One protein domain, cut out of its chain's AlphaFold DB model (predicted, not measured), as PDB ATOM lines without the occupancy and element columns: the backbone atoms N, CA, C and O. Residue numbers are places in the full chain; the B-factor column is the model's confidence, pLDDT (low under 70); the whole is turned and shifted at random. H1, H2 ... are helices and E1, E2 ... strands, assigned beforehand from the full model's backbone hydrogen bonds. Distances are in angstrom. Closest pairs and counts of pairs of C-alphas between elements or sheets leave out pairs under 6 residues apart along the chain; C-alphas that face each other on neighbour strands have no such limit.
ATOM      1  N   LEU A   4     -53.715  -6.971  24.862       51.31
ATOM      2  CA  LEU A   4     -52.369  -6.718  25.387       51.31
ATOM      3  C   LEU A   4     -51.889  -7.763  26.416       51.31
ATOM      4  O   LEU A   4     -50.688  -8.008  26.511       51.31
ATOM      5  N   ASN A   5     -52.797  -8.413  27.154       57.41
ATOM      6  CA  ASN A   5     -52.425  -9.454  28.120       57.41
ATOM      7  C   ASN A   5     -52.026 -10.758  27.422       57.41
ATOM      8  O   ASN A   5     -51.145 -11.460  27.910       57.41
ATOM      9  N   GLU A   6     -52.634 -11.063  26.276       59.34
ATOM     10  CA  GLU A   6     -52.384 -12.296  25.525       59.34
ATOM     11  C   GLU A   6     -51.008 -12.264  24.843       59.34
ATOM     12  O   GLU A   6     -50.201 -13.179  25.013       59.34
ATOM     13  N   PHE A   7     -50.668 -11.146  24.188       56.62
ATOM     14  CA  PHE A   7     -49.328 -10.928  23.635       56.62
ATOM     15  C   PHE A   7     -48.248 -10.918  24.724       56.62
ATOM     16  O   PHE A   7     -47.205 -11.553  24.558       56.62
ATOM     17  N   GLY A   8     -48.504 -10.268  25.866       61.94
ATOM     18  CA  GLY A   8     -47.587 -10.290  27.008       61.94
ATOM     19  C   GLY A   8     -47.298 -11.712  27.509       61.94
ATOM     20  O   GLY A   8     -46.146 -12.051  27.788       61.94
ATOM     21  N   TYR A   9     -48.320 -12.573  27.550       61.25
ATOM     22  CA  TYR A   9     -48.189 -13.973  27.967       61.25
ATOM     23  C   TYR A   9     -47.398 -14.822  26.961       61.25
ATOM     24  O   TYR A   9     -46.578 -15.654  27.361       61.25
ATOM     25  N   ILE A  10     -47.594 -14.600  25.658       62.34
ATOM     26  CA  ILE A  10     -46.854 -15.294  24.594       62.34
ATOM     27  C   ILE A  10     -45.369 -14.915  24.647       62.34
ATOM     28  O   ILE A  10     -44.516 -15.802  24.689       62.34
ATOM     29  N   PHE A  11     -45.039 -13.620  24.739       56.16
ATOM     30  CA  PHE A  11     -43.650 -13.155  24.855       56.16
ATOM     31  C   PHE A  11     -42.960 -13.671  26.127       56.16
ATOM     32  O   PHE A  11     -41.793 -14.072  26.078       56.16
ATOM     33  N   TYR A  12     -43.673 -13.715  27.258       61.56
ATOM     34  CA  TYR A  12     -43.138 -14.249  28.510       61.56
ATOM     35  C   TYR A  12     -42.824 -15.750  28.410       61.56
ATOM     36  O   TYR A  12     -41.717 -16.171  28.764       61.56
ATOM     37  N   ASN A  13     -43.749 -16.553  27.871       61.34
ATOM     38  CA  ASN A  13     -43.532 -17.989  27.662       61.34
ATOM     39  C   ASN A  13     -42.383 -18.254  26.681       61.34
ATOM     40  O   ASN A  13     -41.497 -19.058  26.976       61.34
ATOM     41  N   TYR A  14     -42.319 -17.506  25.577       59.16
ATOM     42  CA  TYR A  14     -41.240 -17.630  24.596       59.16
ATOM     43  C   TYR A  14     -39.870 -17.289  25.206       59.16
ATOM     44  O   TYR A  14     -38.898 -18.032  25.051       59.16
ATOM     45  N   GLY A  15     -39.785 -16.200  25.979       65.69
ATOM     46  CA  GLY A  15     -38.565 -15.817  26.693       65.69
ATOM     47  C   GLY A  15     -38.139 -16.841  27.753       65.69
ATOM     48  O   GLY A  15     -36.943 -17.107  27.933       65.69
ATOM     49  N   PHE A  16     -39.097 -17.458  28.444       68.31
ATOM     50  CA  PHE A  16     -38.843 -18.514  29.423       68.31
ATOM     51  C   PHE A  16     -38.320 -19.802  28.770       68.31
ATOM     52  O   PHE A  16     -37.347 -20.396  29.257       68.31
ATOM     53  N   ASP A  17     -38.881 -20.189  27.625       72.06
ATOM     54  CA  ASP A  17     -38.421 -21.346  26.857       72.06
ATOM     55  C   ASP A  17     -37.035 -21.133  26.245       72.06
ATOM     56  O   ASP A  17     -36.189 -22.034  26.306       72.06
ATOM     57  N   LEU A  18     -36.720 -19.920  25.778       70.44
ATOM     58  CA  LEU A  18     -35.363 -19.557  25.358       70.44
ATOM     59  C   LEU A  18     -34.356 -19.694  26.512       70.44
ATOM     60  O   LEU A  18     -33.286 -20.285  26.329       70.44
ATOM     61  N   LYS A  19     -34.700 -19.238  27.727       74.25
ATOM     62  CA  LYS A  19     -33.848 -19.410  28.923       74.25
ATOM     63  C   LYS A  19     -33.639 -20.889  29.267       74.25
ATOM     64  O   LYS A  19     -32.512 -21.295  29.572       74.25
ATOM     65  N   LYS A  20     -34.684 -21.722  29.197       79.62
ATOM     66  CA  LYS A  20     -34.569 -23.181  29.393       79.62
ATOM     67  C   LYS A  20     -33.675 -23.824  28.331       79.62
ATOM     68  O   LYS A  20     -32.797 -24.619  28.680       79.62
ATOM     69  N   LYS A  21     -33.847 -23.459  27.057       77.56
ATOM     70  CA  LYS A  21     -33.032 -23.948  25.935       77.56
ATOM     71  C   LYS A  21     -31.558 -23.582  26.122       77.56
ATOM     72  O   LYS A  21     -30.706 -24.466  26.056       77.56
ATOM     73  N   GLN A  22     -31.250 -22.334  26.483       81.56
ATOM     74  CA  GLN A  22     -29.879 -21.913  26.796       81.56
ATOM     75  C   GLN A  22     -29.272 -22.705  27.961       81.56
ATOM     76  O   GLN A  22     -28.133 -23.165  27.859       81.56
ATOM     77  N   LYS A  23     -30.016 -22.927  29.057       86.19
ATOM     78  CA  LYS A  23     -29.538 -23.758  30.181       86.19
ATOM     79  C   LYS A  23     -29.212 -25.188  29.732       86.19
ATOM     80  O   LYS A  23     -28.177 -25.725  30.133       86.19
ATOM     81  N   ARG A  24     -30.054 -25.796  28.886       86.19
ATOM     82  CA  ARG A  24     -29.814 -27.138  28.321       86.19
ATOM     83  C   ARG A  24     -28.553 -27.168  27.457       86.19
ATOM     84  O   ARG A  24     -27.706 -28.027  27.687       86.19
ATOM     85  N   ILE A  25     -28.386 -26.200  26.552       83.69
ATOM     86  CA  ILE A  25     -27.194 -26.076  25.695       83.69
ATOM     87  C   ILE A  25     -25.929 -25.921  26.547       83.69
ATOM     88  O   ILE A  25     -24.965 -26.659  26.359       83.69
ATOM     89  N   ARG A  26     -25.939 -25.040  27.559       85.00
ATOM     90  CA  ARG A  26     -24.804 -24.870  28.486       85.00
ATOM     91  C   ARG A  26     -24.455 -26.171  29.211       85.00
ATOM     92  O   ARG A  26     -23.282 -26.527  29.312       85.00
ATOM     93  N   LYS A  27     -25.462 -26.907  29.701       89.75
ATOM     94  CA  LYS A  27     -25.259 -28.200  30.376       89.75
ATOM     95  C   LYS A  27     -24.678 -29.245  29.421       89.75
ATOM     96  O   LYS A  27     -23.777 -29.982  29.822       89.75
ATOM     97  N   TYR A  28     -25.165 -29.291  28.182       87.19
ATOM     98  CA  TYR A  28     -24.656 -30.173  27.134       87.19
ATOM     99  C   TYR A  28     -23.195 -29.858  26.797       87.19
ATOM    100  O   TYR A  28     -22.348 -30.739  26.924       87.19
ATOM    101  N   ASN A  29     -22.870 -28.595  26.508       85.19
ATOM    102  CA  ASN A  29     -21.504 -28.163  26.197       85.19
ATOM    103  C   ASN A  29     -20.536 -28.462  27.349       85.19
ATOM    104  O   ASN A  29     -19.451 -28.991  27.123       85.19
ATOM    105  N   LYS A  30     -20.951 -28.228  28.603       87.44
ATOM    106  CA  LYS A  30     -20.141 -28.568  29.784       87.44
ATOM    107  C   LYS A  30     -19.873 -30.072  29.893       87.44
ATOM    108  O   LYS A  30     -18.765 -30.470  30.243       87.44
ATOM    109  N   LYS A  31     -20.876 -30.918  29.622       90.81
ATOM    110  CA  LYS A  31     -20.704 -32.381  29.604       90.81
ATOM    111  C   LYS A  31     -19.773 -32.817  28.469       90.81
ATOM    112  O   LYS A  31     -18.852 -33.586  28.729       90.81
ATOM    113  N   LYS A  32     -19.977 -32.289  27.258       87.81
ATOM    114  CA  LYS A  32     -19.147 -32.558  26.075       87.81
ATOM    115  C   LYS A  32     -17.678 -32.209  26.338       87.81
ATOM    116  O   LYS A  32     -16.817 -33.067  26.181       87.81
ATOM    117  N   TRP A  33     -17.412 -31.010  26.856       85.44
ATOM    118  CA  TRP A  33     -16.058 -30.552  27.181       85.44
ATOM    119  C   TRP A  33     -15.369 -31.440  28.227       85.44
ATOM    120  O   TRP A  33     -14.201 -31.794  28.074       85.44
ATOM    121  N   LYS A  34     -16.092 -31.857  29.278       88.69
ATOM    122  CA  LYS A  34     -15.556 -32.788  30.287       88.69
ATOM    123  C   LYS A  34     -15.179 -34.139  29.681       88.69
ATOM    124  O   LYS A  34     -14.141 -34.690  30.039       88.69
ATOM    125  N   LEU A  35     -16.015 -34.668  28.788       89.62
ATOM    126  CA  LEU A  35     -15.755 -35.941  28.122       89.62
ATOM    127  C   LEU A  35     -14.524 -35.843  27.212       89.62
ATOM    128  O   LEU A  35     -13.619 -36.661  27.337       89.62
ATOM    129  N   GLN A  36     -14.450 -34.809  26.370       87.94
ATOM    130  CA  GLN A  36     -13.307 -34.577  25.480       87.94
ATOM    131  C   GLN A  36     -11.997 -34.431  26.267       87.94
ATOM    132  O   GLN A  36     -11.013 -35.089  25.944       87.94
ATOM    133  N   ASN A  37     -11.992 -33.667  27.365       85.50
ATOM    134  CA  ASN A  37     -10.805 -33.537  28.218       85.50
ATOM    135  C   ASN A  37     -10.383 -34.844  28.893       85.50
ATOM    136  O   ASN A  37      -9.196 -35.040  29.148       85.50
ATOM    137  N   LYS A  38     -11.341 -35.722  29.211       88.69
ATOM    138  CA  LYS A  38     -11.047 -37.047  29.764       88.69
ATOM    139  C   LYS A  38     -10.417 -37.955  28.706       88.69
ATOM    140  O   LYS A  38      -9.467 -38.660  29.017       88.69
ATOM    141  N   LEU A  39     -10.933 -37.928  27.478       88.69
ATOM    142  CA  LEU A  39     -10.442 -38.759  26.376       88.69
ATOM    143  C   LEU A  39      -9.057 -38.324  25.882       88.69
ATOM    144  O   LEU A  39      -8.232 -39.170  25.561       88.69
ATOM    145  N   LEU A  40      -8.792 -37.017  25.876       91.50
ATOM    146  CA  LEU A  40      -7.540 -36.428  25.397       91.50
ATOM    147  C   LEU A  40      -6.532 -36.172  26.530       91.50
ATOM    148  O   LEU A  40      -5.690 -35.285  26.434       91.50
ATOM    149  N   LYS A  41      -6.647 -36.879  27.659       92.00
ATOM    150  CA  LYS A  41      -5.889 -36.555  28.875       92.00
ATOM    151  C   LYS A  41      -4.395 -36.865  28.753       92.00
ATOM    152  O   LYS A  41      -3.586 -36.131  29.325       92.00
ATOM    153  N   TYR A  42      -4.042 -37.923  28.032       94.62
ATOM    154  CA  TYR A  42      -2.663 -38.354  27.830       94.62
ATOM    155  C   TYR A  42      -2.326 -38.367  26.348       94.62
ATOM    156  O   TYR A  42      -3.190 -38.648  25.522       94.62
ATOM    157  N   ILE A  43      -1.076 -38.082  26.016       94.88
ATOM    158  CA  ILE A  43      -0.554 -38.113  24.653       94.88
ATOM    159  C   ILE A  43       0.740 -38.920  24.631       94.88
ATOM    160  O   ILE A  43       1.550 -38.861  25.559       94.88
ATOM    161  N   CYS A  44       0.907 -39.724  23.586       94.56
ATOM    162  CA  CYS A  44       2.128 -40.476  23.356       94.56
ATOM    163  C   CYS A  44       3.172 -39.595  22.668       94.56
ATOM    164  O   CYS A  44       2.920 -39.093  21.579       94.56
ATOM    165  N   ASN A  45       4.367 -39.476  23.245       93.00
ATOM    166  CA  ASN A  45       5.460 -38.709  22.637       93.00
ATOM    167  C   ASN A  45       6.032 -39.367  21.374       93.00
ATOM    168  O   ASN A  45       6.644 -38.683  20.567       93.00
ATOM    169  N   ASN A  46       5.840 -40.679  21.202       94.19
ATOM    170  CA  ASN A  46       6.370 -41.401  20.046       94.19
ATOM    171  C   ASN A  46       5.511 -41.209  18.784       94.19
ATOM    172  O   ASN A  46       6.041 -41.021  17.700       94.19
ATOM    173  N   CYS A  47       4.180 -41.274  18.909       93.44
ATOM    174  CA  CYS A  47       3.271 -41.240  17.752       93.44
ATOM    175  C   CYS A  47       2.217 -40.125  17.796       93.44
ATOM    176  O   CYS A  47       1.393 -40.033  16.893       93.44
ATOM    177  N   GLY A  48       2.171 -39.321  18.861       92.12
ATOM    178  CA  GLY A  48       1.174 -38.259  19.037       92.12
ATOM    179  C   GLY A  48      -0.242 -38.746  19.365       92.12
ATOM    180  O   GLY A  48      -1.146 -37.930  19.528       92.12
ATOM    181  N   ALA A  49      -0.472 -40.058  19.491       92.56
ATOM    182  CA  ALA A  49      -1.803 -40.587  19.771       92.56
ATOM    183  C   ALA A  49      -2.286 -40.233  21.186       92.56
ATOM    184  O   ALA A  49      -1.562 -40.405  22.177       92.56
ATOM    185  N   TYR A  50      -3.547 -39.815  21.283       93.75
ATOM    186  CA  TYR A  50      -4.202 -39.552  22.558       93.75
ATOM    187  C   TYR A  50      -4.673 -40.836  23.242       93.75
ATOM    188  O   TYR A  50      -5.172 -41.762  22.610       93.75
ATOM    189  N   ASN A  51      -4.522 -40.868  24.561       91.19
ATOM    190  CA  ASN A  51      -4.924 -41.955  25.438       91.19
ATOM    191  C   ASN A  51      -5.775 -41.383  26.585       91.19
ATOM    192  O   ASN A  51      -5.502 -40.314  27.138       91.19
ATOM    193  N   HIS A  52      -6.829 -42.109  26.950       88.69
ATOM    194  CA  HIS A  52      -7.800 -41.675  27.958       88.69
ATOM    195  C   HIS A  52      -7.372 -42.017  29.398       88.69
ATOM    196  O   HIS A  52      -7.882 -41.433  30.358       88.69
ATOM    197  N   LEU A  53      -6.424 -42.945  29.555       86.75
ATOM    198  CA  LEU A  53      -5.872 -43.410  30.828       86.75
ATOM    199  C   LEU A  53      -4.345 -43.435  30.784       86.75
ATOM    200  O   LEU A  53      -3.743 -43.562  29.719       86.75
ATOM    201  N   ASP A  54      -3.750 -43.359  31.972       86.00
ATOM    202  CA  ASP A  54      -2.316 -43.540  32.196       86.00
ATOM    203  C   ASP A  54      -1.995 -45.029  32.353       86.00
ATOM    204  O   ASP A  54      -1.668 -45.511  33.433       86.00
ATOM    205  N   GLN A  55      -2.204 -45.801  31.292       84.88
ATOM    206  CA  GLN A  55      -2.007 -47.256  31.321       84.88
ATOM    207  C   GLN A  55      -0.526 -47.663  31.214       84.88
ATOM    208  O   GLN A  55      -0.217 -48.837  31.047       84.88
ATOM    209  N   GLY A  56       0.398 -46.699  31.250       85.19
ATOM    210  CA  GLY A  56       1.838 -46.928  31.125       85.19
ATOM    211  C   GLY A  56       2.334 -47.190  29.701       85.19
ATOM    212  O   GLY A  56       3.530 -47.074  29.470       85.19
ATOM    213  N   TYR A  57       1.456 -47.487  28.734       90.50
ATOM    214  CA  TYR A  57       1.814 -47.670  27.323       90.50
ATOM    215  C   TYR A  57       0.777 -47.091  26.352       90.50
ATOM    216  O   TYR A  57      -0.419 -47.007  26.632       90.50
ATOM    217  N   CYS A  58       1.229 -46.694  25.167       91.69
ATOM    218  CA  CYS A  58       0.364 -46.213  24.098       91.69
ATOM    219  C   CYS A  58      -0.443 -47.365  23.486       91.69
ATOM    220  O   CYS A  58       0.136 -48.336  23.007       91.69
ATOM    221  N   GLY A  59      -1.770 -47.232  23.401       87.88
ATOM    222  CA  GLY A  59      -2.618 -48.248  22.757       87.88
ATOM    223  C   GLY A  59      -2.386 -48.424  21.248       87.88
ATOM    224  O   GLY A  59      -2.801 -49.433  20.691       87.88
ATOM    225  N   ILE A  60      -1.722 -47.463  20.592       91.75
ATOM    226  CA  ILE A  60      -1.445 -47.487  19.148       91.75
ATOM    227  C   ILE A  60      -0.073 -48.102  18.865       91.75
ATOM    228  O   ILE A  60       0.022 -49.152  18.238       91.75
ATOM    229  N   CYS A  61       0.999 -47.469  19.347       93.00
ATOM    230  CA  CYS A  61       2.371 -47.887  19.044       93.00
ATOM    231  C   CYS A  61       3.031 -48.735  20.142       93.00
ATOM    232  O   CYS A  61       4.194 -49.095  20.003       93.00
ATOM    233  N   LYS A  62       2.312 -49.047  21.233       91.88
ATOM    234  CA  LYS A  62       2.756 -49.903  22.351       91.88
ATOM    235  C   LYS A  62       4.007 -49.428  23.107       91.88
ATOM    236  O   LYS A  62       4.548 -50.181  23.909       91.88
ATOM    237  N   THR A  63       4.452 -48.183  22.917       91.12
ATOM    238  CA  THR A  63       5.584 -47.615  23.670       91.12
ATOM    239  C   THR A  63       5.152 -47.026  25.008       91.12
ATOM    240  O   THR A  63       4.014 -46.577  25.156       91.12
ATOM    241  N   SER A  64       6.066 -46.969  25.977       88.00
ATOM    242  CA  SER A  64       5.797 -46.469  27.334       88.00
ATOM    243  C   SER A  64       5.813 -44.944  27.480       88.00
ATOM    244  O   SER A  64       5.584 -44.403  28.558       88.00
ATOM    245  N   HIS A  65       6.060 -44.215  26.391       86.44
ATOM    246  CA  HIS A  65       6.238 -42.765  26.410       86.44
ATOM    247  C   HIS A  65       4.902 -42.008  26.420       86.44
ATOM    248  O   HIS A  65       4.605 -41.244  25.498       86.44
ATOM    249  N   LEU A  66       4.080 -42.232  27.446       91.19
ATOM    250  CA  LEU A  66       2.881 -41.442  27.713       91.19
ATOM    251  C   LEU A  66       3.206 -40.255  28.621       91.19
ATOM    252  O   LEU A  66       3.921 -40.377  29.610       91.19
ATOM    253  N   ARG A  67       2.623 -39.099  28.307       93.31
ATOM    254  CA  ARG A  67       2.604 -37.933  29.196       93.31
ATOM    255  C   ARG A  67       1.215 -37.323  29.248       93.31
ATOM    256  O   ARG A  67       0.377 -37.585  28.388       93.31
ATOM    257  N   LYS A  68       0.970 -36.455  30.227       94.31
ATOM    258  CA  LYS A  68      -0.244 -35.630  30.241       94.31
ATOM    259  C   LYS A  68      -0.201 -34.632  29.082       94.31
ATOM    260  O   LYS A  68       0.817 -33.971  28.866       94.31
ATOM    261  N   ALA A  69      -1.311 -34.529  28.361       93.50
ATOM    262  CA  ALA A  69      -1.486 -33.495  27.353       93.50
ATOM    263  C   ALA A  69      -1.662 -32.131  28.031       93.50
ATOM    264  O   ALA A  69      -2.312 -32.019  29.083       93.50
ATOM    265  N   THR A  70      -1.104 -31.086  27.425       94.44
ATOM    266  CA  THR A  70      -1.309 -29.716  27.892       94.44
ATOM    267  C   THR A  70      -2.749 -29.276  27.623       94.44
ATOM    268  O   THR A  70      -3.553 -29.963  26.985       94.44
ATOM    269  N   LYS A  71      -3.145 -28.136  28.193       92.06
ATOM    270  CA  LYS A  71      -4.454 -27.550  27.888       92.06
ATOM    271  C   LYS A  71      -4.542 -27.180  26.402       92.06
ATOM    272  O   LYS A  71      -5.497 -27.590  25.752       92.06
ATOM    273  N   ASP A  72      -3.513 -26.521  25.882       93.69
ATOM    274  CA  ASP A  72      -3.496 -25.994  24.517       93.69
ATOM    275  C   ASP A  72      -3.532 -27.112  23.468       93.69
ATOM    276  O   ASP A  72      -4.314 -27.042  22.525       93.69
ATOM    277  N   GLU A  73      -2.782 -28.201  23.677       93.31
ATOM    278  CA  GLU A  73      -2.796 -29.378  22.793       93.31
ATOM    279  C   GLU A  73      -4.204 -29.969  22.650       93.31
ATOM    280  O   GLU A  73      -4.671 -30.278  21.548       93.31
ATOM    281  N   ARG A  74      -4.919 -30.085  23.777       92.31
ATOM    282  CA  ARG A  74      -6.294 -30.594  23.796       92.31
ATOM    283  C   ARG A  74      -7.249 -29.639  23.094       92.31
ATOM    284  O   ARG A  74      -8.091 -30.098  22.327       92.31
ATOM    285  N   GLU A  75      -7.130 -28.338  23.343       91.62
ATOM    286  CA  GLU A  75      -7.991 -27.321  22.731       91.62
ATOM    287  C   GLU A  75      -7.796 -27.249  21.212       91.62
ATOM    288  O   GLU A  75      -8.784 -27.291  20.478       91.62
ATOM    289  N   GLN A  76      -6.550 -27.258  20.732       93.50
ATOM    290  CA  GLN A  76      -6.234 -27.297  19.301       93.50
ATOM    291  C   GLN A  76      -6.775 -28.566  18.635       93.50
ATOM    292  O   GLN A  76      -7.385 -28.501  17.568       93.50
ATOM    293  N   THR A  77      -6.622 -29.718  19.293       92.69
ATOM    294  CA  THR A  77      -7.128 -31.000  18.784       92.69
ATOM    295  C   THR A  77      -8.654 -30.995  18.683       92.69
ATOM    296  O   THR A  77      -9.211 -31.403  17.665       92.69
ATOM    297  N   ILE A  78      -9.351 -30.499  19.712       91.00
ATOM    298  CA  ILE A  78     -10.816 -30.377  19.692       91.00
ATOM    299  C   ILE A  78     -11.258 -29.443  18.563       91.00
ATOM    300  O   ILE A  78     -12.160 -29.805  17.808       91.00
ATOM    301  N   ALA A  79     -10.615 -28.281  18.419       91.25
ATOM    302  CA  ALA A  79     -10.935 -27.321  17.368       91.25
ATOM    303  C   ALA A  79     -10.748 -27.926  15.967       91.25
ATOM    304  O   ALA A  79     -11.620 -27.773  15.111       91.25
ATOM    305  N   LEU A  80      -9.660 -28.674  15.752       91.81
ATOM    306  CA  LEU A  80      -9.406 -29.377  14.496       91.81
ATOM    307  C   LEU A  80     -10.528 -30.373  14.171       91.81
ATOM    308  O   LEU A  80     -11.074 -30.332  13.072       91.81
ATOM    309  N   PHE A  81     -10.918 -31.228  15.123       88.50
ATOM    310  CA  PHE A  81     -12.013 -32.183  14.914       88.50
ATOM    311  C   PHE A  81     -13.347 -31.493  14.620       88.50
ATOM    312  O   PHE A  81     -14.080 -31.928  13.734       88.50
ATOM    313  N   GLU A  82     -13.673 -30.415  15.334       89.06
ATOM    314  CA  GLU A  82     -14.909 -29.668  15.090       89.06
ATOM    315  C   GLU A  82     -14.928 -29.015  13.705       89.06
ATOM    316  O   GLU A  82     -15.970 -29.016  13.049       89.06
ATOM    317  N   ASN A  83     -13.787 -28.512  13.233       92.19
ATOM    318  CA  ASN A  83     -13.660 -27.952  11.890       92.19
ATOM    319  C   ASN A  83     -13.744 -29.033  10.804       92.19
ATOM    320  O   ASN A  83     -14.436 -28.830   9.811       92.19
ATOM    321  N   LEU A  84     -13.117 -30.196  11.013       90.88
ATOM    322  CA  LEU A  84     -13.183 -31.330  10.083       90.88
ATOM    323  C   LEU A  84     -14.596 -31.911   9.949       90.88
ATOM    324  O   LEU A  84     -14.981 -32.354   8.872       90.88
ATOM    325  N   ILE A  85     -15.372 -31.937  11.035       88.81
ATOM    326  CA  ILE A  85     -16.774 -32.376  10.983       88.81
ATOM    327  C   ILE A  85     -17.608 -31.366  10.187       88.81
ATOM    328  O   ILE A  85     -18.411 -31.765   9.346       88.81
ATOM    329  N   LYS A  86     -17.394 -30.064  10.421       89.50
ATOM    330  CA  LYS A  86     -18.100 -28.993   9.704       89.50
ATOM    331  C   LYS A  86     -17.773 -28.956   8.217       89.50
ATOM    332  O   LYS A  86     -18.667 -28.682   7.441       89.50
ATOM    333  N   SER A  87     -16.529 -29.221   7.818       89.25
ATOM    334  CA  SER A  87     -16.147 -29.195   6.399       89.25
ATOM    335  C   SER A  87     -16.668 -30.388   5.595       89.25
ATOM    336  O   SER A  87     -16.641 -30.349   4.369       89.25
ATOM    337  N   LYS A  88     -17.112 -31.455   6.270       80.31
ATOM    338  CA  LYS A  88     -17.701 -32.652   5.653       80.31
ATOM    339  C   LYS A  88     -19.234 -32.665   5.654       80.31
ATOM    340  O   LYS A  88     -19.801 -33.585   5.070       80.31
ATOM    341  N   SER A  89     -19.871 -31.729   6.360       64.69
ATOM    342  CA  SER A  89     -21.334 -31.602   6.466       64.69
ATOM    343  C   SER A  89     -21.842 -30.554   5.489       64.69
ATOM    344  O   SER A  89     -22.954 -30.757   4.964       64.69
TER     345      SER A  89
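This is residues 4 to 89 of the 89 residues of an uncharacterized protein of Candidatus Lokiarchaeota archaeon (UniProt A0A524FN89). One long helix, H1, makes the length of a rod and ends at a small head, where the two short strands E1 and E2 form a hairpin with a looped stretch between them; a second, shorter helix, H2, leaves this head as an arm. Residues 4 to 32 of H1 and residues 79 to 89, of which 79 to 87 belong to H2, stick out from the compact rest. The printed part has 86 residues, with two named helices and two named strands in the order H1, E1, E2, H2; the sheet has the order E1 - E2 and is antiparallel, and the class is mostly helix. The whole is extended, with a radius of gyration of the C-alphas of 20.7 A, and spans 71 by 27 by 19 A.

H1, residues 4 to 39, is joined by a tight link of 2 residues to E1, residues 42 to 44. E1 is the antiparallel neighbour of E2, residues 66 to 68, at 142 degrees between their directions, and the two are a hairpin. The C-alphas of Tyr 42 and Lys 68 face each other at 4.4 A. N 43 and O 67 are 2.8 A apart and N 67 and O 43 are 3.0 A apart, both within hydrogen-bond range. Residues 42 to 43 of E1 also form a short antiparallel pairing with residues 50 to 51. A tight link of 2 residues joins E2 to H2, residues 71 to 87. H1 and H2 are close but not clearly touching; their closest C-alphas, those of Asn 37 and Arg 74, are 7.0 A apart. Their lines stand at a steep tilt of 61 degrees, opposite ways. H1 and E2 are apart, and E1 and H2 are apart. In H1 and H2 every O i to N i+4 pair is within hydrogen-bond range.

H1 begins at C-alpha 4, at (-52.369, -6.718, 25.387), and measures 52.8 A from first to last C-alpha, ending at C-alpha 39, at (-10.442, -38.759, 26.376). E1 measures 6.9 A from C-alpha 42 to C-alpha 44, and E2 measures 7.1 A from C-alpha 66 to C-alpha 68. H2 measures 24.5 A and ends at C-alpha 87, at (-16.147, -29.195, 6.399).

The two C-alphas farthest apart are those of Leu 4 and Thr 63, at 71.0 A. Without the stretches that stand free, the body has 46 residues and spans 27 by 16 by 14 A. The printed part has no cut. The link from E1 to E2 is long, with 21 residues, 45 to 65, and no named element. The mean pLDDT of the printed part is 84.3; residues 4 to 16 and residue 89 are under 70.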